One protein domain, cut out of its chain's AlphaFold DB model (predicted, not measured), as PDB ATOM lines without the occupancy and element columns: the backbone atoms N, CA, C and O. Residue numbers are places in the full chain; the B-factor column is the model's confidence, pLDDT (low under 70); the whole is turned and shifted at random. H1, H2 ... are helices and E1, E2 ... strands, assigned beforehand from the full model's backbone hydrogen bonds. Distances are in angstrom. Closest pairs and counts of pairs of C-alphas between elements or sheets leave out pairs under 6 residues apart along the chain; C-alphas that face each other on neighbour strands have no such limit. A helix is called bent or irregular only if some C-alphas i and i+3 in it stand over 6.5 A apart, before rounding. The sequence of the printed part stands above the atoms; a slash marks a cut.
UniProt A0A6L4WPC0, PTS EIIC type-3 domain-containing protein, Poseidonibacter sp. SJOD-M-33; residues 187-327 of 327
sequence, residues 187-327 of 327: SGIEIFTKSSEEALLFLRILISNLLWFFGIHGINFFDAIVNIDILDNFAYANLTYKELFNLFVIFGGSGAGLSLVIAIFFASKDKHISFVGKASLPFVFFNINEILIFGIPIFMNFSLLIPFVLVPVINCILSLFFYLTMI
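AT A GLANCE: This is residues 187 to 327 of the 327 residues of the protein "PTS EIIC type-3 domain-containing protein" of Poseidonibacter sp. SJOD-M-33 (UniProt A0A6L4WPC0). The long helix H9 and helix H2 run side by side in opposite directions as the core of the domain, with H3 packed on H2 and H5 packed steeply across H9 on the same side of this pair. Beyond one end of that body H6, H7 and H8 run back and forth as a second helical group, while the short helix H1 lies at the far end. The printed part has 141 residues with nine named helices and one named strand, in the order H1 H2 H3 H4 E1 H5 H6 H7 H8 H9, and its class is mostly helix. It is compact, with a radius of gyration of the C-alphas of 15.5 A and spans of 47 by 38 by 22 A.

IN THESE COORDINATES: H9, residues 302 to 325, is 35.0 A long, from C-alpha 302 at (233.893, 219.781, 238.368) to C-alpha 325 at (255.725, 205.469, 215.056). H2 is residues 197 to 212, 22.6 A; H3 residues 218 to 225, 11.0 A; H5 residues 241 to 249, 10.1 A. H6 is residues 257 to 267, 15.1 A; H7 residues 271 to 284, 19.3 A; H8 residues 290 to 295, 7.7 A. H7 is irregular, with C-alphas 279 and 282 7.2 A apart. H1 is residues 187 to 193, 10.7 A, from C-alpha 187 at (222.894, 194.082, 228.128). H4, residues 229 to 232, and E1, residues 234 to 236, are each 5.4 A.

HOW THE PARTS SIT: H2 is the hub, touching four helices. H9 touches it with residues 305 to 316 alone, at a shallow tilt of 17 degrees, opposite ways; the closest C-alphas are those of Asn 209 and Val 309, 5.5 A. H3 touches H2 at a steep tilt of 57 degrees, closest at Ser 208 and Gly 218, C-alphas 3.7 A apart. H5 touches H9 at a steep tilt of 61 degrees, closest at the C-alphas of Val 249 and Asn 315, 4.9 A. H4 touches H5, with the C-alphas of Leu 231 and Tyr 241 4.9 A apart. H6 and H7 form a helical hairpin, closest at the C-alphas of Val 261 and Gly 277, 5.2 A. H7 and H8 form another, at 7 degrees, closest at the C-alphas of Ser 280 and Ile 291, 5.7 A. H6 and H9 are near each other. H1 is close to H2 but not clearly touching, with the C-alphas of Phe 192 and Leu 200 6.7 A apart. E1 pairs with no named strand; its residues pair antiparallel with residues 239 to 240. Every O i to N i+4 pair is within hydrogen-bond range in H2, H5, H6 and H8; H3 has 3 of 4, H7 8 of 10, H9 17 of 20, and H1 1 of 3 beside 2 of 4 O i to N i+3 pairs, while H4 is too short for an O i to N i+4 pair.

THE WHOLE: The two C-alphas farthest apart are those of Lys 194 and Lys 271, 47.6 A. The printed part has no cut and no long link. The mean pLDDT of the printed part is 88.0; residues 187 to 191, 193 and 326 to 327 are under 70.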
ATOM      1  N   SER A 187     223.020 193.340 229.393       52.81
ATOM      2  CA  SER A 187     222.894 194.082 228.128       52.81
ATOM      3  C   SER A 187     224.015 195.103 227.885       52.81
ATOM      4  O   SER A 187     224.356 195.385 226.737       52.81
ATOM      5  N   GLY A 188     224.622 195.643 228.948       56.69
ATOM      6  CA  GLY A 188     225.770 196.547 228.839       56.69
ATOM      7  C   GLY A 188     227.057 195.813 228.465       56.69
ATOM      8  O   GLY A 188     227.914 196.384 227.795       56.69
ATOM      9  N   ILE A 189     227.165 194.535 228.841       61.88
ATOM     10  CA  ILE A 189     228.352 193.693 228.644       61.88
ATOM     11  C   ILE A 189     228.560 193.374 227.154       61.88
ATOM     12  O   ILE A 189     229.695 193.394 226.679       61.88
ATOM     13  N   GLU A 190     227.485 193.178 226.379       62.88
ATOM     14  CA  GLU A 190     227.576 192.881 224.936       62.88
ATOM     15  C   GLU A 190     228.250 193.983 224.101       62.88
ATOM     16  O   GLU A 190     228.830 193.698 223.052       62.88
ATOM     17  N   ILE A 191     228.179 195.244 224.543       67.62
ATOM     18  CA  ILE A 191     228.826 196.367 223.848       67.62
ATOM     19  C   ILE A 191     230.352 196.265 223.988       67.62
ATOM     20  O   ILE A 191     231.079 196.562 223.041       67.62
ATOM     21  N   PHE A 192     230.835 195.805 225.144       72.44
ATOM     22  CA  PHE A 192     232.262 195.692 225.447       72.44
ATOM     23  C   PHE A 192     232.893 194.409 224.897       72.44
ATOM     24  O   PHE A 192     234.073 194.398 224.567       72.44
ATOM     25  N   THR A 193     232.126 193.328 224.735       69.00
ATOM     26  CA  THR A 193     232.668 192.064 224.200       69.00
ATOM     27  C   THR A 193     233.003 192.120 222.708       69.00
ATOM     28  O   THR A 193     233.721 191.253 222.218       69.00
ATOM     29  N   LYS A 194     232.503 193.124 221.974       75.31
ATOM     30  CA  LYS A 194     232.739 193.298 220.528       75.31
ATOM     31  C   LYS A 194     233.726 194.417 220.185       75.31
ATOM     32  O   LYS A 194     233.983 194.642 219.003       75.31
ATOM     33  N   SER A 195     234.234 195.156 221.170       81.38
ATOM     34  CA  SER A 195     235.183 196.252 220.930       81.38
ATOM     35  C   SER A 195     236.614 195.750 220.732       81.38
ATOM     36  O   SER A 195     236.992 194.752 221.339       81.38
ATOM     37  N   SER A 196     237.419 196.466 219.936       88.00
ATOM     38  CA  SER A 196     238.869 196.225 219.871       88.00
ATOM     39  C   SER A 196     239.559 196.555 221.195       88.00
ATOM     40  O   SER A 196     239.003 197.268 222.034       88.00
ATOM     41  N   GLU A 197     240.790 196.086 221.359       88.25
ATOM     42  CA  GLU A 197     241.639 196.333 222.521       88.25
ATOM     43  C   GLU A 197     241.815 197.828 222.803       88.25
ATOM     44  O   GLU A 197     241.656 198.269 223.943       88.25
ATOM     45  N   GLU A 198     242.080 198.634 221.773       89.50
ATOM     46  CA  GLU A 198     242.271 200.080 221.915       89.50
ATOM     47  C   GLU A 198     240.968 200.774 222.309       89.50
ATOM     48  O   GLU A 198     240.964 201.664 223.163       89.50
ATOM     49  N   ALA A 199     239.847 200.356 221.712       89.50
ATOM     50  CA  ALA A 199     238.534 200.885 222.049       89.50
ATOM     51  C   ALA A 199     238.152 200.523 223.488       89.50
ATOM     52  O   ALA A 199     237.645 201.375 224.223       89.50
ATOM     53  N   LEU A 200     238.443 199.295 223.923       89.88
ATOM     54  CA  LEU A 200     238.175 198.855 225.283       89.88
ATOM     55  C   LEU A 200     239.057 199.584 226.295       89.88
ATOM     56  O   LEU A 200     238.552 200.048 227.317       89.88
ATOM     57  N   LEU A 201     240.346 199.754 225.995       91.38
ATOM     58  CA  LEU A 201     241.260 200.544 226.812       91.38
ATOM     59  C   LEU A 201     240.763 201.991 226.944       91.38
ATOM     60  O   LEU A 201     240.707 202.530 228.050       91.38
ATOM     61  N   PHE A 202     240.349 202.613 225.839       92.00
ATOM     62  CA  PHE A 202     239.798 203.967 225.835       92.00
ATOM     63  C   PHE A 202     238.513 204.081 226.668       92.00
ATOM     64  O   PHE A 202     238.382 204.996 227.486       92.00
ATOM     65  N   LEU A 203     237.583 203.132 226.519       91.50
ATOM     66  CA  LEU A 203     236.357 203.073 227.317       91.50
ATOM     67  C   LEU A 203     236.661 202.870 228.802       91.50
ATOM     68  O   LEU A 203     236.087 203.573 229.636       91.50
ATOM     69  N   ARG A 204     237.604 201.980 229.131       91.88
ATOM     70  CA  ARG A 204     238.082 201.760 230.498       91.88
ATOM     71  C   ARG A 204     238.619 203.051 231.093       91.88
ATOM     72  O   ARG A 204     238.218 203.408 232.197       91.88
ATOM     73  N   ILE A 205     239.462 203.791 230.370       94.38
ATOM     74  CA  ILE A 205     239.995 205.089 230.811       94.38
ATOM     75  C   ILE A 205     238.860 206.082 231.076       94.38
ATOM     76  O   ILE A 205     238.804 206.668 232.157       94.38
ATOM     77  N   LEU A 206     237.948 206.276 230.124       94.12
ATOM     78  CA  LEU A 206     236.867 207.249 230.276       94.12
ATOM     79  C   LEU A 206     235.946 206.900 231.444       94.12
ATOM     80  O   LEU A 206     235.719 207.732 232.320       94.12
ATOM     81  N   ILE A 207     235.432 205.671 231.472       92.06
ATOM     82  CA  ILE A 207     234.448 205.240 232.465       92.06
ATOM     83  C   ILE A 207     235.081 205.213 233.853       92.06
ATOM     84  O   ILE A 207     234.503 205.767 234.787       92.06
ATOM     85  N   SER A 208     236.281 204.643 234.000       92.19
ATOM     86  CA  SER A 208     236.923 204.554 235.314       92.19
ATOM     87  C   SER A 208     237.211 205.934 235.916       92.19
ATOM     88  O   SER A 208     236.898 206.169 237.082       92.19
ATOM     89  N   ASN A 209     237.731 206.881 235.129       93.19
ATOM     90  CA  ASN A 209     238.028 208.225 235.629       93.19
ATOM     91  C   ASN A 209     236.759 209.058 235.872       93.19
ATOM     92  O   ASN A 209     236.719 209.840 236.821       93.19
ATOM     93  N   LEU A 210     235.699 208.861 235.079       92.94
ATOM     94  CA  LEU A 210     234.398 209.489 235.331       92.94
ATOM     95  C   LEU A 210     233.732 208.953 236.603       92.94
ATOM     96  O   LEU A 210     233.126 209.723 237.341       92.94
ATOM     97  N   LEU A 211     233.848 207.657 236.894       90.25
ATOM     98  CA  LEU A 211     233.234 207.049 238.080       90.25
ATOM     99  C   LEU A 211     233.831 207.564 239.395       90.25
ATOM    100  O   LEU A 211     233.099 207.730 240.374       90.25
ATOM    101  N   TRP A 212     235.115 207.929 239.397       88.50
ATOM    102  CA  TRP A 212     235.749 208.584 240.545       88.50
ATOM    103  C   TRP A 212     235.112 209.927 240.906       88.50
ATOM    104  O   TRP A 212     235.125 210.308 242.077       88.50
ATOM    105  N   PHE A 213     234.469 210.613 239.954       87.75
ATOM    106  CA  PHE A 213     233.663 211.799 240.252       87.75
ATOM    107  C   PHE A 213     232.545 211.498 241.258       87.75
ATOM    108  O   PHE A 213     232.220 212.338 242.094       87.75
ATOM    109  N   PHE A 214     231.991 210.286 241.206       83.06
ATOM    110  CA  PHE A 214     230.949 209.807 242.110       83.06
ATOM    111  C   PHE A 214     231.500 209.079 243.343       83.06
ATOM    112  O   PHE A 214     230.719 208.546 244.129       83.06
ATOM    113  N   GLY A 215     232.825 209.049 243.524       79.88
ATOM    114  CA  GLY A 215     233.481 208.294 244.595       79.88
ATOM    115  C   GLY A 215     233.407 206.775 244.409       79.88
ATOM    116  O   GLY A 215     233.648 206.029 245.355       79.88
ATOM    117  N   ILE A 216     233.063 206.311 243.202       83.75
ATOM    118  CA  ILE A 216     233.076 204.895 242.836       83.75
ATOM    119  C   ILE A 216     234.476 204.574 242.321       83.75
ATOM    120  O   ILE A 216     234.984 205.267 241.440       83.75
ATOM    121  N   HIS A 217     235.090 203.512 242.847       83.88
ATOM    122  CA  HIS A 217     236.403 203.066 242.395       83.88
ATOM    123  C   HIS A 217     236.310 202.522 240.959       83.88
ATOM    124  O   HIS A 217     236.042 201.341 240.731       83.88
ATOM    125  N   GLY A 218     236.516 203.399 239.978       87.25
ATOM    126  CA  GLY A 218     236.089 203.159 238.604       87.25
ATOM    127  C   GLY A 218     236.787 202.007 237.883       87.25
ATOM    128  O   GLY A 218     236.152 201.363 237.056       87.25
ATOM    129  N   ILE A 219     238.055 201.724 238.206       88.94
ATOM    130  CA  ILE A 219     238.794 200.585 237.632       88.94
ATOM    131  C   ILE A 219     238.153 199.272 238.093       88.94
ATOM    132  O   ILE A 219     237.645 198.529 237.267       88.94
ATOM    133  N   ASN A 220     238.069 199.048 239.409       83.50
ATOM    134  CA  ASN A 220     237.400 197.878 239.989       83.50
ATOM    135  C   ASN A 220     235.962 197.708 239.487       83.50
ATOM    136  O   ASN A 220     235.537 196.589 239.228       83.50
ATOM    137  N   PHE A 221     235.210 198.807 239.353       83.25
ATOM    138  CA  PHE A 221     233.857 198.742 238.806       83.25
ATOM    139  C   PHE A 221     233.863 198.258 237.355       83.25
ATOM    140  O   PHE A 221     233.115 197.344 237.031       83.25
ATOM    141  N   PHE A 222     234.696 198.853 236.496       86.75
ATOM    142  CA  PHE A 222     234.787 198.483 235.084       86.75
ATOM    143  C   PHE A 222     235.240 197.027 234.913       86.75
ATOM    144  O   PHE A 222     234.596 196.263 234.201       86.75
ATOM    145  N   ASP A 223     236.289 196.627 235.627       85.44
ATOM    146  CA  ASP A 223     236.883 195.292 235.552       85.44
ATOM    147  C   ASP A 223     235.935 194.197 236.096       85.44
ATOM    148  O   ASP A 223     236.075 193.028 235.750       85.44
ATOM    149  N   ALA A 224     234.938 194.557 236.917       77.56
ATOM    150  CA  ALA A 224     233.913 193.629 237.404       77.56
ATOM    151  C   ALA A 224     232.789 193.351 236.388       77.56
ATOM    152  O   ALA A 224     232.101 192.340 236.508       77.56
ATOM    153  N   ILE A 225     232.570 194.251 235.423       77.38
ATOM    154  CA  ILE A 225     231.489 194.139 234.427       77.38
ATOM    155  C   ILE A 225     232.001 193.814 233.019       77.38
ATOM    156  O   ILE A 225     231.227 193.395 232.164       77.38
ATOM    157  N   VAL A 226     233.291 194.012 232.765       82.44
ATOM    158  CA  VAL A 226     233.932 193.783 231.471       82.44
ATOM    159  C   VAL A 226     235.001 192.713 231.623       82.44
ATOM    160  O   VAL A 226     235.820 192.787 232.533       82.44
ATOM    161  N   ASN A 227     235.048 191.755 230.691       81.94
ATOM    162  CA  ASN A 227     236.197 190.862 230.605       81.94
ATOM    163  C   ASN A 227     237.429 191.651 230.128       81.94
ATOM    164  O   ASN A 227     237.502 192.073 228.974       81.94
ATOM    165  N   ILE A 228     238.387 191.840 231.033       84.19
ATOM    166  CA  ILE A 228     239.625 192.577 230.784       84.19
ATOM    167  C   ILE A 228     240.788 191.703 230.306       84.19
ATOM    168  O   ILE A 228     241.853 192.256 230.043       84.19
ATOM    169  N   ASP A 229     240.609 190.388 230.144       86.56
ATOM    170  CA  ASP A 229     241.660 189.468 229.670       86.56
ATOM    171  C   ASP A 229     242.202 189.890 228.296       86.56
ATOM    172  O   ASP A 229     243.374 189.700 227.984       86.56
ATOM    173  N   ILE A 230     241.371 190.541 227.474       84.31
ATOM    174  CA  ILE A 230     241.792 191.072 226.172       84.31
ATOM    175  C   ILE A 230     242.885 192.152 226.304       84.31
ATOM    176  O   ILE A 230     243.640 192.389 225.366       84.31
ATOM    177  N   LEU A 231     243.011 192.796 227.472       88.81
ATOM    178  CA  LEU A 231     244.072 193.764 227.754       88.81
ATOM    179  C   LEU A 231     245.411 193.096 228.109       88.81
ATOM    180  O   LEU A 231     246.426 193.792 228.179       88.81
ATOM    181  N   ASP A 232     245.440 191.778 228.309       91.31
ATOM    182  CA  ASP A 232     246.687 191.015 228.432       91.31
ATOM    183  C   ASP A 232     247.298 190.700 227.048       91.31
ATOM    184  O   ASP A 232     248.433 190.229 226.965       91.31
ATOM    185  N   ASN A 233     246.602 191.019 225.945       90.75
ATOM    186  CA  ASN A 233     247.190 190.996 224.607       90.75
ATOM    187  C   ASN A 233     248.334 192.016 224.496       90.75
ATOM    188  O   ASN A 233     248.304 193.103 225.088       90.75
ATOM    189  N   PHE A 234     249.344 191.678 223.693       90.44
ATOM    190  CA  PHE A 234     250.466 192.570 223.421       90.44
ATOM    191  C   PHE A 234     250.020 193.760 222.572       90.44
ATOM    192  O   PHE A 234     249.558 193.592 221.446       90.44
ATOM    193  N   ALA A 235     250.207 194.965 223.107       86.44
ATOM    194  CA  ALA A 235     250.060 196.207 222.357       86.44
ATOM    195  C   ALA A 235     251.275 196.433 221.444       86.44
ATOM    196  O   ALA A 235     251.135 196.885 220.309       86.44
ATOM    197  N   TYR A 236     252.478 196.107 221.933       82.44
ATOM    198  CA  TYR A 236     253.723 196.199 221.170       82.44
ATOM    199  C   TYR A 236     254.814 195.308 221.770       82.44
ATOM    200  O   TYR A 236     255.107 195.408 222.961       82.44
ATOM    201  N   ALA A 237     255.475 194.493 220.941       84.69
ATOM    202  CA  ALA A 237     256.532 193.571 221.365       84.69
ATOM    203  C   ALA A 237     256.120 192.765 222.615       84.69
ATOM    204  O   ALA A 237     255.172 191.990 222.544       84.69
ATOM    205  N   ASN A 238     256.796 192.971 223.749       86.56
ATOM    206  CA  ASN A 238     256.513 192.294 225.020       86.56
ATOM    207  C   ASN A 238     255.717 193.166 226.011       86.56
ATOM    208  O   ASN A 238     255.708 192.859 227.197       86.56
ATOM    209  N   LEU A 239     255.107 194.264 225.555       89.62
ATOM    210  CA  LEU A 239     254.295 195.164 226.374       89.62
ATOM    211  C   LEU A 239     252.808 194.923 226.100       89.62
ATOM    212  O   LEU A 239     252.328 195.121 224.982       89.62
ATOM    213  N   THR A 240     252.076 194.518 227.129       93.44
ATOM    214  CA  THR A 240     250.620 194.317 227.080       93.44
ATOM    215  C   THR A 240     249.857 195.641 227.156       93.44
ATOM    216  O   THR A 240     250.374 196.646 227.655       93.44
ATOM    217  N   TYR A 241     248.597 195.667 226.711       92.06
ATOM    218  CA  TYR A 241     247.726 196.841 226.890       92.06
ATOM    219  C   TYR A 241     247.544 197.216 228.367       92.06
ATOM    220  O   TYR A 241     247.454 198.396 228.714       92.06
ATOM    221  N   LYS A 242     247.522 196.221 229.255       92.12
ATOM    222  CA  LYS A 242     247.439 196.402 230.706       92.12
ATOM    223  C   LYS A 242     248.688 197.059 231.287       92.12
ATOM    224  O   LYS A 242     248.569 197.980 232.097       92.12
ATOM    225  N   GLU A 243     249.876 196.637 230.867       92.44
ATOM    226  CA  GLU A 243     251.131 197.287 231.260       92.44
ATOM    227  C   GLU A 243     251.229 198.694 230.677       92.44
ATOM    228  O   GLU A 243     251.562 199.627 231.405       92.44
ATOM    229  N   LEU A 244     250.853 198.878 229.407       92.88
ATOM    230  CA  LEU A 244     250.783 200.192 228.768       92.88
ATOM    231  C   LEU A 244     249.891 201.149 229.571       92.88
ATOM    232  O   LEU A 244     250.286 202.277 229.875       92.88
ATOM    233  N   PHE A 245     248.714 200.677 229.986       93.44
ATOM    234  CA  PHE A 245     247.798 201.427 230.838       93.44
ATOM    235  C   PHE A 245     248.436 201.816 232.181       93.44
ATOM    236  O   PHE A 245     248.452 202.994 232.541       93.44
ATOM    237  N   ASN A 246     248.990 200.845 232.908       92.50
ATOM    238  CA  ASN A 246     249.517 201.059 234.257       92.50
ATOM    239  C   ASN A 246     250.798 201.908 234.292       92.50
ATOM    240  O   ASN A 246     251.013 202.646 235.255       92.50
ATOM    241  N   LEU A 247     251.652 201.792 233.271       92.06
ATOM    242  CA  LEU A 247     252.966 202.437 233.232       92.06
ATOM    243  C   LEU A 247     252.942 203.810 232.560       92.06
ATOM    244  O   LEU A 247     253.693 204.691 232.974       92.06
ATOM    245  N   PHE A 248     252.099 204.008 231.542       92.88
ATOM    246  CA  PHE A 248     252.131 205.228 230.727       92.88
ATOM    247  C   PHE A 248     250.837 206.036 230.780       92.88
ATOM    248  O   PHE A 248     250.880 207.262 230.703       92.88
ATOM    249  N   VAL A 249     249.680 205.388 230.946       94.62
ATOM    250  CA  VAL A 249     248.387 206.089 230.899       94.62
ATOM    251  C   VAL A 249     248.011 206.680 232.250       94.62
ATOM    252  O   VAL A 249     247.772 207.884 232.360       94.62
ATOM    253  N   ILE A 250     247.967 205.835 233.279       94.69
ATOM    254  CA  ILE A 250     247.538 206.198 234.633       94.69
ATOM    255  C   ILE A 250     248.703 206.178 235.623       94.69
ATOM    256  O   ILE A 250     248.530 205.797 236.778       94.69
ATOM    257  N   PHE A 251     249.904 206.571 235.191       95.12
ATOM    258  CA  PHE A 251     251.034 206.595 236.111       95.12
ATOM    259  C   PHE A 251     250.765 207.573 237.262       95.12
ATOM    260  O   PHE A 251     250.429 208.747 237.063       95.12
ATOM    261  N   GLY A 252     250.865 207.070 238.486       94.06
ATOM    262  CA  GLY A 252     250.361 207.749 239.665       94.06
ATOM    263  C   GLY A 252     248.941 207.386 240.094       94.06
ATOM    264  O   GLY A 252     248.372 208.116 240.903       94.06
ATOM    265  N   GLY A 253     248.349 206.327 239.544       93.94
ATOM    266  CA  GLY A 253     246.964 205.925 239.789       93.94
ATOM    267  C   GLY A 253     245.947 206.688 238.931       93.94
ATOM    268  O   GLY A 253     246.286 207.373 237.962       93.94
ATOM    269  N   SER A 254     244.665 206.581 239.290       93.12
ATOM    270  CA  SER A 254     243.553 207.143 238.499       93.12
ATOM    271  C   SER A 254     243.716 208.651 238.254       93.12
ATOM    272  O   SER A 254     244.130 209.392 239.142       93.12
ATOM    273  N   GLY A 255     243.426 209.125 237.046       93.25
ATOM    274  CA  GLY A 255     243.670 210.516 236.657       93.25
ATOM    275  C   GLY A 255     245.139 210.893 236.449       93.25
ATOM    276  O   GLY A 255     245.439 212.081 236.359       93.25
ATOM    277  N   ALA A 256     246.048 209.910 236.380       95.38
ATOM    278  CA  ALA A 256     247.498 210.106 236.299       95.38
ATOM    279  C   ALA A 256     248.034 210.951 237.471       95.38
ATOM    280  O   ALA A 256     248.640 212.012 237.286       95.38
ATOM    281  N   GLY A 257     247.776 210.489 238.700       94.69
ATOM    282  CA  GLY A 257     247.971 211.259 239.936       94.69
ATOM    283  C   GLY A 257     249.376 211.834 240.147       94.69
ATOM    284  O   GLY A 257     249.519 212.860 240.812       94.69
ATOM    285  N   LEU A 258     250.412 211.254 239.532       95.25
ATOM    286  CA  LEU A 258     251.779 211.763 239.623       95.25
ATOM    287  C   LEU A 258     251.900 213.135 238.958       95.25
ATOM    288  O   LEU A 258     252.521 214.038 239.516       95.25
ATOM    289  N   SER A 259     251.249 213.321 237.808       93.81
ATOM    290  CA  SER A 259     251.220 214.608 237.109       93.81
ATOM    291  C   SER A 259     250.564 215.700 237.961       93.81
ATOM    292  O   SER A 259     251.071 216.821 238.035       93.81
ATOM    293  N   LEU A 260     249.495 215.356 238.689       93.56
ATOM    294  CA  LEU A 260     248.819 216.261 239.613       93.56
ATOM    295  C   LEU A 260     249.714 216.616 240.806       93.56
ATOM    296  O   LEU A 260     249.808 217.784 241.172       93.56
ATOM    297  N   VAL A 261     250.409 215.637 241.391       95.06
ATOM    298  CA  VAL A 261     251.364 215.880 242.484       95.06
ATOM    299  C   VAL A 261     252.482 216.817 242.035       95.06
ATOM    300  O   VAL A 261     252.781 217.788 242.730       95.06
ATOM    301  N   ILE A 262     253.051 216.583 240.852       94.25
ATOM    302  CA  ILE A 262     254.063 217.460 240.254       94.25
ATOM    303  C   ILE A 262     253.500 218.878 240.076       94.25
ATOM    304  O   ILE A 262     254.130 219.847 240.501       94.25
ATOM    305  N   ALA A 263     252.290 219.021 239.529       93.75
ATOM    306  CA  ALA A 263     251.642 220.322 239.375       93.75
ATOM    307  C   ALA A 263     251.431 221.036 240.725       93.75
ATOM    308  O   ALA A 263     251.688 222.236 240.839       93.75
ATOM    309  N   ILE A 264     251.026 220.305 241.768       94.44
ATOM    310  CA  ILE A 264     250.864 220.837 243.128       94.44
ATOM    311  C   ILE A 264     252.196 221.354 243.671       94.44
ATOM    312  O   ILE A 264     252.229 222.450 244.228       94.44
ATOM    313  N   PHE A 265     253.292 220.614 243.481       93.75
ATOM    314  CA  PHE A 265     254.618 221.030 243.938       93.75
ATOM    315  C   PHE A 265     255.082 222.352 243.320       93.75
ATOM    316  O   PHE A 265     255.696 223.157 244.020       93.75
ATOM    317  N   PHE A 266     254.786 222.585 242.040       95.00
ATOM    318  CA  PHE A 266     255.228 223.790 241.334       95.00
ATOM    319  C   PHE A 266     254.270 224.980 241.464       95.00
ATOM    320  O   PHE A 266     254.726 226.124 241.454       95.00
ATOM    321  N   ALA A 267     252.961 224.741 241.564       94.44
ATOM    322  CA  ALA A 267     251.957 225.798 241.420       94.44
ATOM    323  C   ALA A 267     251.090 226.042 242.664       94.44
ATOM    324  O   ALA A 267     250.480 227.111 242.774       94.44
ATOM    325  N   SER A 268     250.996 225.089 243.600       93.56
ATOM    326  CA  SER A 268     250.071 225.223 244.728       93.56
ATOM    327  C   SER A 268     250.552 226.257 245.744       93.56
ATOM    328  O   SER A 268     251.679 226.218 246.234       93.56
ATOM    329  N   LYS A 269     249.649 227.173 246.103       93.62
ATOM    330  CA  LYS A 269     249.824 228.127 247.212       93.62
ATOM    331  C   LYS A 269     248.992 227.748 248.437       93.62
ATOM    332  O   LYS A 269     249.171 228.325 249.508       93.62
ATOM    333  N   ASP A 270     248.078 226.794 248.279       93.88
ATOM    334  CA  ASP A 270     247.205 226.331 249.348       93.88
ATOM    335  C   ASP A 270     247.956 225.332 250.236       93.88
ATOM    336  O   ASP A 270     248.539 224.353 249.754       93.88
ATOM    337  N   LYS A 271     247.965 225.592 251.549       92.50
ATOM    338  CA  LYS A 271     248.713 224.780 252.520       92.50
ATOM    339  C   LYS A 271     248.170 223.358 252.625       92.50
ATOM    340  O   LYS A 271     248.964 222.433 252.772       92.50
ATOM    341  N   HIS A 272     246.854 223.187 252.544       88.56
ATOM    342  CA  HIS A 272     246.204 221.887 252.637       88.56
ATOM    343  C   HIS A 272     246.480 221.054 251.383       88.56
ATOM    344  O   HIS A 272     246.993 219.945 251.498       88.56
ATOM    345  N   ILE A 273     246.268 221.612 250.186       91.94
ATOM    346  CA  ILE A 273     246.562 220.917 248.920       91.94
ATOM    347  C   ILE A 273     248.048 220.547 248.840       91.94
ATOM    348  O   ILE A 273     248.393 219.426 248.473       91.94
ATOM    349  N   SER A 274     248.938 221.464 249.233       93.94
ATOM    350  CA  SER A 274     250.383 221.203 249.252       93.94
ATOM    351  C   SER A 274     250.770 220.105 250.245       93.94
ATOM    352  O   SER A 274     251.677 219.322 249.969       93.94
ATOM    353  N   PHE A 275     250.110 220.049 251.405       91.88
ATOM    354  CA  PHE A 275     250.322 218.993 252.392       91.88
ATOM    355  C   PHE A 275     249.858 217.638 251.855       91.88
ATOM    356  O   PHE A 275     250.636 216.688 251.877       91.88
ATOM    357  N   VAL A 276     248.636 217.564 251.314       91.88
ATOM    358  CA  VAL A 276     248.084 216.323 250.756       91.88
ATOM    359  C   VAL A 276     248.945 215.814 249.600       91.88
ATOM    360  O   VAL A 276     249.325 214.650 249.615       91.88
ATOM    361  N   GLY A 277     249.340 216.680 248.656       93.06
ATOM    362  CA  GLY A 277     250.197 216.291 247.529       93.06
ATOM    363  C   GLY A 277     251.570 215.752 247.956       93.06
ATOM    364  O   GLY A 277     252.073 214.789 247.380       93.06
ATOM    365  N   LYS A 278     252.164 216.326 249.013       91.81
ATOM    366  CA  LYS A 278     253.411 215.816 249.610       91.81
ATOM    367  C   LYS A 278     253.210 214.465 250.288       91.81
ATOM    368  O   LYS A 278     254.024 213.569 250.097       91.81
ATOM    369  N   ALA A 279     252.138 214.328 251.065       91.25
ATOM    370  CA  ALA A 279     251.820 213.098 251.779       91.25
ATOM    371  C   ALA A 279     251.467 211.945 250.827       91.25
ATOM    372  O   ALA A 279     251.785 210.798 251.123       91.25
ATOM    373  N   SER A 280     250.856 212.234 249.674       93.19
ATOM    374  CA  SER A 280     250.475 211.223 248.684       93.19
ATOM    375  C   SER A 280     251.631 210.724 247.820       93.19
ATOM    376  O   SER A 280     251.529 209.635 247.268       93.19
ATOM    377  N   LEU A 281     252.718 211.493 247.679       94.00
ATOM    378  CA  LEU A 281     253.836 211.175 246.784       94.00
ATOM    379  C   LEU A 281     254.341 209.717 246.888       94.00
ATOM    380  O   LEU A 281     254.417 209.073 245.841       94.00
ATOM    381  N   PRO A 282     254.651 209.156 248.080       92.38
ATOM    382  CA  PRO A 282     255.142 207.780 248.171       92.38
ATOM    383  C   PRO A 282     254.122 206.744 247.692       92.38
ATOM    384  O   PRO A 282     254.524 205.733 247.143       92.38
ATOM    385  N   PHE A 283     252.823 206.991 247.852       93.56
ATOM    386  CA  PHE A 283     251.763 206.079 247.413       93.56
ATOM    387  C   PHE A 283     251.570 206.152 245.897       93.56
ATOM    388  O   PHE A 283     251.493 205.137 245.210       93.56
ATOM    389  N   VAL A 284     251.575 207.375 245.367       94.69
ATOM    390  CA  VAL A 284     251.366 207.664 243.948       94.69
ATOM    391  C   VAL A 284     252.466 207.027 243.099       94.69
ATOM    392  O   VAL A 284     252.169 206.480 242.046       94.69
ATOM    393  N   PHE A 285     253.716 206.978 243.570       92.19
ATOM    394  CA  PHE A 285     254.780 206.237 242.872       92.19
ATOM    395  C   PHE A 285     254.470 204.748 242.652       92.19
ATOM    396  O   PHE A 285     254.962 204.170 241.688       92.19
ATOM    397  N   PHE A 286     253.630 204.151 243.498       91.81
ATOM    398  CA  PHE A 286     253.159 202.768 243.389       91.81
ATOM    399  C   PHE A 286     251.733 202.684 242.817       91.81
ATOM    400  O   PHE A 286     251.035 201.701 243.035       91.81
ATOM    401  N   ASN A 287     251.283 203.713 242.088       93.00
ATOM    402  CA  ASN A 287     249.938 203.820 241.512       93.00
ATOM    403  C   ASN A 287     248.781 203.799 242.535       93.00
ATOM    404  O   ASN A 287     247.633 203.571 242.159       93.00
ATOM    405  N   ILE A 288     249.057 204.106 243.806       92.50
ATOM    406  CA  ILE A 288     248.064 204.195 244.886       92.50
ATOM    407  C   ILE A 288     247.758 205.676 245.130       92.50
ATOM    408  O   ILE A 288     248.639 206.440 245.529       92.50
ATOM    409  N   ASN A 289     246.529 206.126 244.871       92.81
ATOM    410  CA  ASN A 289     246.236 207.562 244.841       92.81
ATOM    411  C   ASN A 289     244.928 208.004 245.501       92.81
ATOM    412  O   ASN A 289     244.492 209.144 245.319       92.81
ATOM    413  N   GLU A 290     244.353 207.167 246.355       88.88
ATOM    414  CA  GLU A 290     243.157 207.481 247.137       88.88
ATOM    415  C   GLU A 290     243.381 208.715 248.023       88.88
ATOM    416  O   GLU A 290     242.493 209.556 248.154       88.88
ATOM    417  N   ILE A 291     244.593 208.896 248.562       89.31
ATOM    418  CA  ILE A 291     244.956 210.085 249.348       89.31
ATOM    419  C   ILE A 291     244.770 211.377 248.535       89.31
ATOM    420  O   ILE A 291     244.285 212.367 249.078       89.31
ATOM    421  N   LEU A 292     245.100 211.383 247.236       90.94
ATOM    422  CA  LEU A 292     244.847 212.541 246.368       90.94
ATOM    423  C   LEU A 292     243.356 212.715 246.097       90.94
ATOM    424  O   LEU A 292     242.827 213.814 246.262       90.94
ATOM    425  N   ILE A 293     242.695 211.632 245.674       90.19
ATOM    426  CA  ILE A 293     241.293 211.657 245.243       90.19
ATOM    427  C   ILE A 293     240.393 212.158 246.368       90.19
ATOM    428  O   ILE A 293     239.550 213.025 246.135       90.19
ATOM    429  N   PHE A 294     240.596 211.661 247.586       84.94
ATOM    430  CA  PHE A 294     239.762 212.012 248.730       84.94
ATOM    431  C   PHE A 294     240.307 213.192 249.536       84.94
ATOM    432  O   PHE A 294     239.522 213.938 250.117       84.94
ATOM    433  N   GLY A 295     241.625 213.402 249.551       84.81
ATOM    434  CA  GLY A 295     242.250 214.502 250.281       84.81
ATOM    435  C   GLY A 295     242.174 215.858 249.572       84.81
ATOM    436  O   GLY A 295     242.087 216.870 250.253       84.81
ATOM    437  N   ILE A 296     242.169 215.925 248.231       86.56
ATOM    438  CA  ILE A 296     241.993 217.180 247.450       86.56
ATOM    439  C   ILE A 296     240.553 217.294 246.892       86.56
ATOM    440  O   ILE A 296     240.259 218.099 246.010       86.56
ATOM    441  N   PRO A 297     239.604 216.610 247.548       75.94
ATOM    442  CA  PRO A 297     238.337 216.102 246.992       75.94
ATOM    443  C   PRO A 297     238.195 216.260 245.470       75.94
ATOM    444  O   PRO A 297     237.555 217.191 244.979       75.94
ATOM    445  N   ILE A 298     238.806 215.349 244.709       82.25
ATOM    446  CA  ILE A 298     238.605 215.264 243.251       82.25
ATOM    447  C   ILE A 298     237.160 214.847 242.950       82.25
ATOM    448  O   ILE A 298     236.531 215.345 242.013       82.25
ATOM    449  N   PHE A 299     236.614 213.957 243.775       79.25
ATOM    450  CA  PHE A 299     235.225 213.540 243.689       79.25
ATOM    451  C   PHE A 299     234.285 214.748 243.874       79.25
ATOM    452  O   PHE A 299     234.526 215.643 244.687       79.25
ATOM    453  N   MET A 300     233.210 214.801 243.089       81.62
ATOM    454  CA  MET A 300     232.245 215.909 243.062       81.62
ATOM    455  C   MET A 300     232.851 217.306 242.799       81.62
ATOM    456  O   MET A 300     232.197 218.321 243.047       81.62
ATOM    457  N   ASN A 301     234.078 217.395 242.273       86.94
ATOM    458  CA  ASN A 301     234.740 218.653 241.932       86.94
ATOM    459  C   ASN A 301     234.871 218.815 240.414       86.94
ATOM    460  O   ASN A 301     235.800 218.318 239.783       86.94
ATOM    461  N   PHE A 302     233.940 219.565 239.818       85.44
ATOM    462  CA  PHE A 302     233.893 219.781 238.368       85.44
ATOM    463  C   PHE A 302     235.146 220.460 237.796       85.44
ATOM    464  O   PHE A 302     235.486 220.212 236.641       85.44
ATOM    465  N   SER A 303     235.850 221.280 238.584       87.69
ATOM    466  CA  SER A 303     237.078 221.943 238.117       87.69
ATOM    467  C   SER A 303     238.216 220.944 237.925       87.69
ATOM    468  O   SER A 303     239.014 221.092 237.003       87.69
ATOM    469  N   LEU A 304     238.280 219.919 238.782       89.44
ATOM    470  CA  LEU A 304     239.272 218.849 238.694       89.44
ATOM    471  C   LEU A 304     238.810 217.692 237.805       89.44
ATOM    472  O   LEU A 304     239.657 217.004 237.252       89.44
ATOM    473  N   LEU A 305     237.502 217.517 237.592       90.81
ATOM    474  CA  LEU A 305     236.954 216.466 236.731       90.81
ATOM    475  C   LEU A 305     237.543 216.500 235.317       90.81
ATOM    476  O   LEU A 305     237.964 215.471 234.795       90.81
ATOM    477  N   ILE A 306     237.579 217.685 234.702       92.56
ATOM    478  CA  ILE A 306     238.062 217.856 233.327       92.56
ATOM    479  C   ILE A 306     239.519 217.382 233.190       92.56
ATOM    480  O   ILE A 306     239.754 216.471 232.396       92.56
ATOM    481  N   PRO A 307     240.502 217.921 233.943       91.94
ATOM    482  CA  PRO A 307     241.875 217.436 233.839       91.94
ATOM    483  C   PRO A 307     242.020 215.975 234.286       91.94
ATOM    484  O   PRO A 307     242.762 215.234 233.651       91.94
ATOM    485  N   PHE A 308     241.280 215.529 235.307       92.94
ATOM    486  CA  PHE A 308     241.342 214.149 235.802       92.94
ATOM    487  C   PHE A 308     240.919 213.111 234.749       92.94
ATOM    488  O   PHE A 308     241.448 212.007 234.729       92.94
ATOM    489  N   VAL A 309     240.001 213.459 233.844       94.69
ATOM    490  CA  VAL A 309     239.595 212.580 232.734       94.69
ATOM    491  C   VAL A 309     240.477 212.784 231.502       94.69
ATOM    492  O   VAL A 309     240.891 211.813 230.871       94.69
ATOM    493  N   LEU A 310     240.779 214.037 231.145       94.94
ATOM    494  CA  LEU A 310     241.489 214.342 229.901       94.94
ATOM    495  C   LEU A 310     242.965 213.946 229.933       94.94
ATOM    496  O   LEU A 310     243.476 213.507 228.907       94.94
ATOM    497  N   VAL A 311     243.654 214.080 231.070       95.81
ATOM    498  CA  VAL A 311     245.086 213.752 231.152       95.81
ATOM    499  C   VAL A 311     245.339 212.270 230.833       95.81
ATOM    500  O   VAL A 311     246.130 212.012 229.927       95.81
ATOM    501  N   PRO A 312     244.643 211.288 231.445       96.12
ATOM    502  CA  PRO A 312     244.762 209.885 231.038       96.12
ATOM    503  C   PRO A 312     244.429 209.638 229.563       96.12
ATOM    504  O   PRO A 312     245.113 208.864 228.899       96.12
ATOM    505  N   VAL A 313     243.408 210.304 229.013       95.69
ATOM    506  CA  VAL A 313     243.062 210.166 227.588       95.69
ATOM    507  C   VAL A 313     244.212 210.634 226.695       95.69
ATOM    508  O   VAL A 313     244.595 209.927 225.765       95.69
ATOM    509  N   ILE A 314     244.799 211.792 227.001       95.81
ATOM    510  CA  ILE A 314     245.954 212.326 226.273       95.81
ATOM    511  C   ILE A 314     247.152 211.383 226.411       95.81
ATOM    512  O   ILE A 314     247.780 211.061 225.406       95.81
ATOM    513  N   ASN A 315     247.435 210.885 227.619       95.50
ATOM    514  CA  ASN A 315     248.519 209.930 227.847       95.50
ATOM    515  C   ASN A 315     248.335 208.653 227.019       95.50
ATOM    516  O   ASN A 315     249.299 208.162 226.440       95.50
ATOM    517  N   CYS A 316     247.108 208.135 226.916       94.06
ATOM    518  CA  CYS A 316     246.791 206.973 226.088       94.06
ATOM    519  C   CYS A 316     247.051 207.236 224.604       94.06
ATOM    520  O   CYS A 316     247.767 206.465 223.968       94.06
ATOM    521  N   ILE A 317     246.553 208.358 224.073       92.88
ATOM    522  CA  ILE A 317     246.780 208.748 222.675       92.88
ATOM    523  C   ILE A 317     248.280 208.888 222.392       92.88
ATOM    524  O   ILE A 317     248.762 208.352 221.400       92.88
ATOM    525  N   LEU A 318     249.021 209.579 223.264       92.88
ATOM    526  CA  LEU A 318     250.465 209.767 223.109       92.88
ATOM    527  C   LEU A 318     251.228 208.445 223.190       92.88
ATOM    528  O   LEU A 318     252.137 208.232 222.393       92.88
ATOM    529  N   SER A 319     250.843 207.559 224.111       90.31
ATOM    530  CA  SER A 319     251.460 206.239 224.258       90.31
ATOM    531  C   SER A 319     251.255 205.420 222.987       90.31
ATOM    532  O   SER A 319     252.229 205.025 222.356       90.31
ATOM    533  N   LEU A 320     250.003 205.245 222.550       87.06
ATOM    534  CA  LEU A 320     249.679 204.494 221.336       87.06
ATOM    535  C   LEU A 320     250.336 205.105 220.092       87.06
ATOM    536  O   LEU A 320     250.907 204.375 219.288       87.06
ATOM    537  N   PHE A 321     250.319 206.434 219.947       87.06
ATOM    538  CA  PHE A 321     250.969 207.114 218.827       87.06
ATOM    539  C   PHE A 321     252.481 206.866 218.801       87.06
ATOM    540  O   PHE A 321     253.017 206.491 217.762       87.06
ATOM    541  N   PHE A 322     253.162 207.040 219.937       83.44
ATOM    542  CA  PHE A 322     254.603 206.819 220.032       83.44
ATOM    543  C   PHE A 322     254.973 205.387 219.634       83.44
ATOM    544  O   PHE A 322     255.883 205.195 218.826       83.44
ATOM    545  N   TYR A 323     254.218 204.393 220.113       75.19
ATOM    546  CA  TYR A 323     254.440 202.994 219.745       75.19
ATOM    547  C   TYR A 323     254.194 202.722 218.259       75.19
ATOM    548  O   TYR A 323     255.007 202.047 217.635       75.19
ATOM    549  N   LEU A 324     253.142 203.293 217.666       71.94
ATOM    550  CA  LEU A 324     252.864 203.142 216.234       71.94
ATOM    551  C   LEU A 324     253.957 203.757 215.346       71.94
ATOM    552  O   LEU A 324     254.191 203.265 214.249       71.94
ATOM    553  N   THR A 325     254.635 204.814 215.806       74.88
ATOM    554  CA  THR A 325     255.725 205.469 215.056       74.88
ATOM    555  C   THR A 325     257.103 204.818 215.215       74.88
ATOM    556  O   THR A 325     258.025 205.185 214.491       74.88
ATOM    557  N   MET A 326     257.266 203.883 216.157       66.19
ATOM    558  CA  MET A 326     258.495 203.090 216.324       66.19
ATOM    559  C   MET A 326     258.497 201.785 215.503       66.19
ATOM    560  O   MET A 326     259.449 201.008 215.601       66.19
ATOM    561  N   ILE A 327     257.440 201.548 214.718       55.09
ATOM    562  CA  ILE A 327     257.304 200.470 213.724       55.09
ATOM    563  C   ILE A 327     257.813 200.970 212.370       55.09
ATOM    564  O   ILE A 327     258.534 200.201 211.698       55.09
TER     565      ILE A 327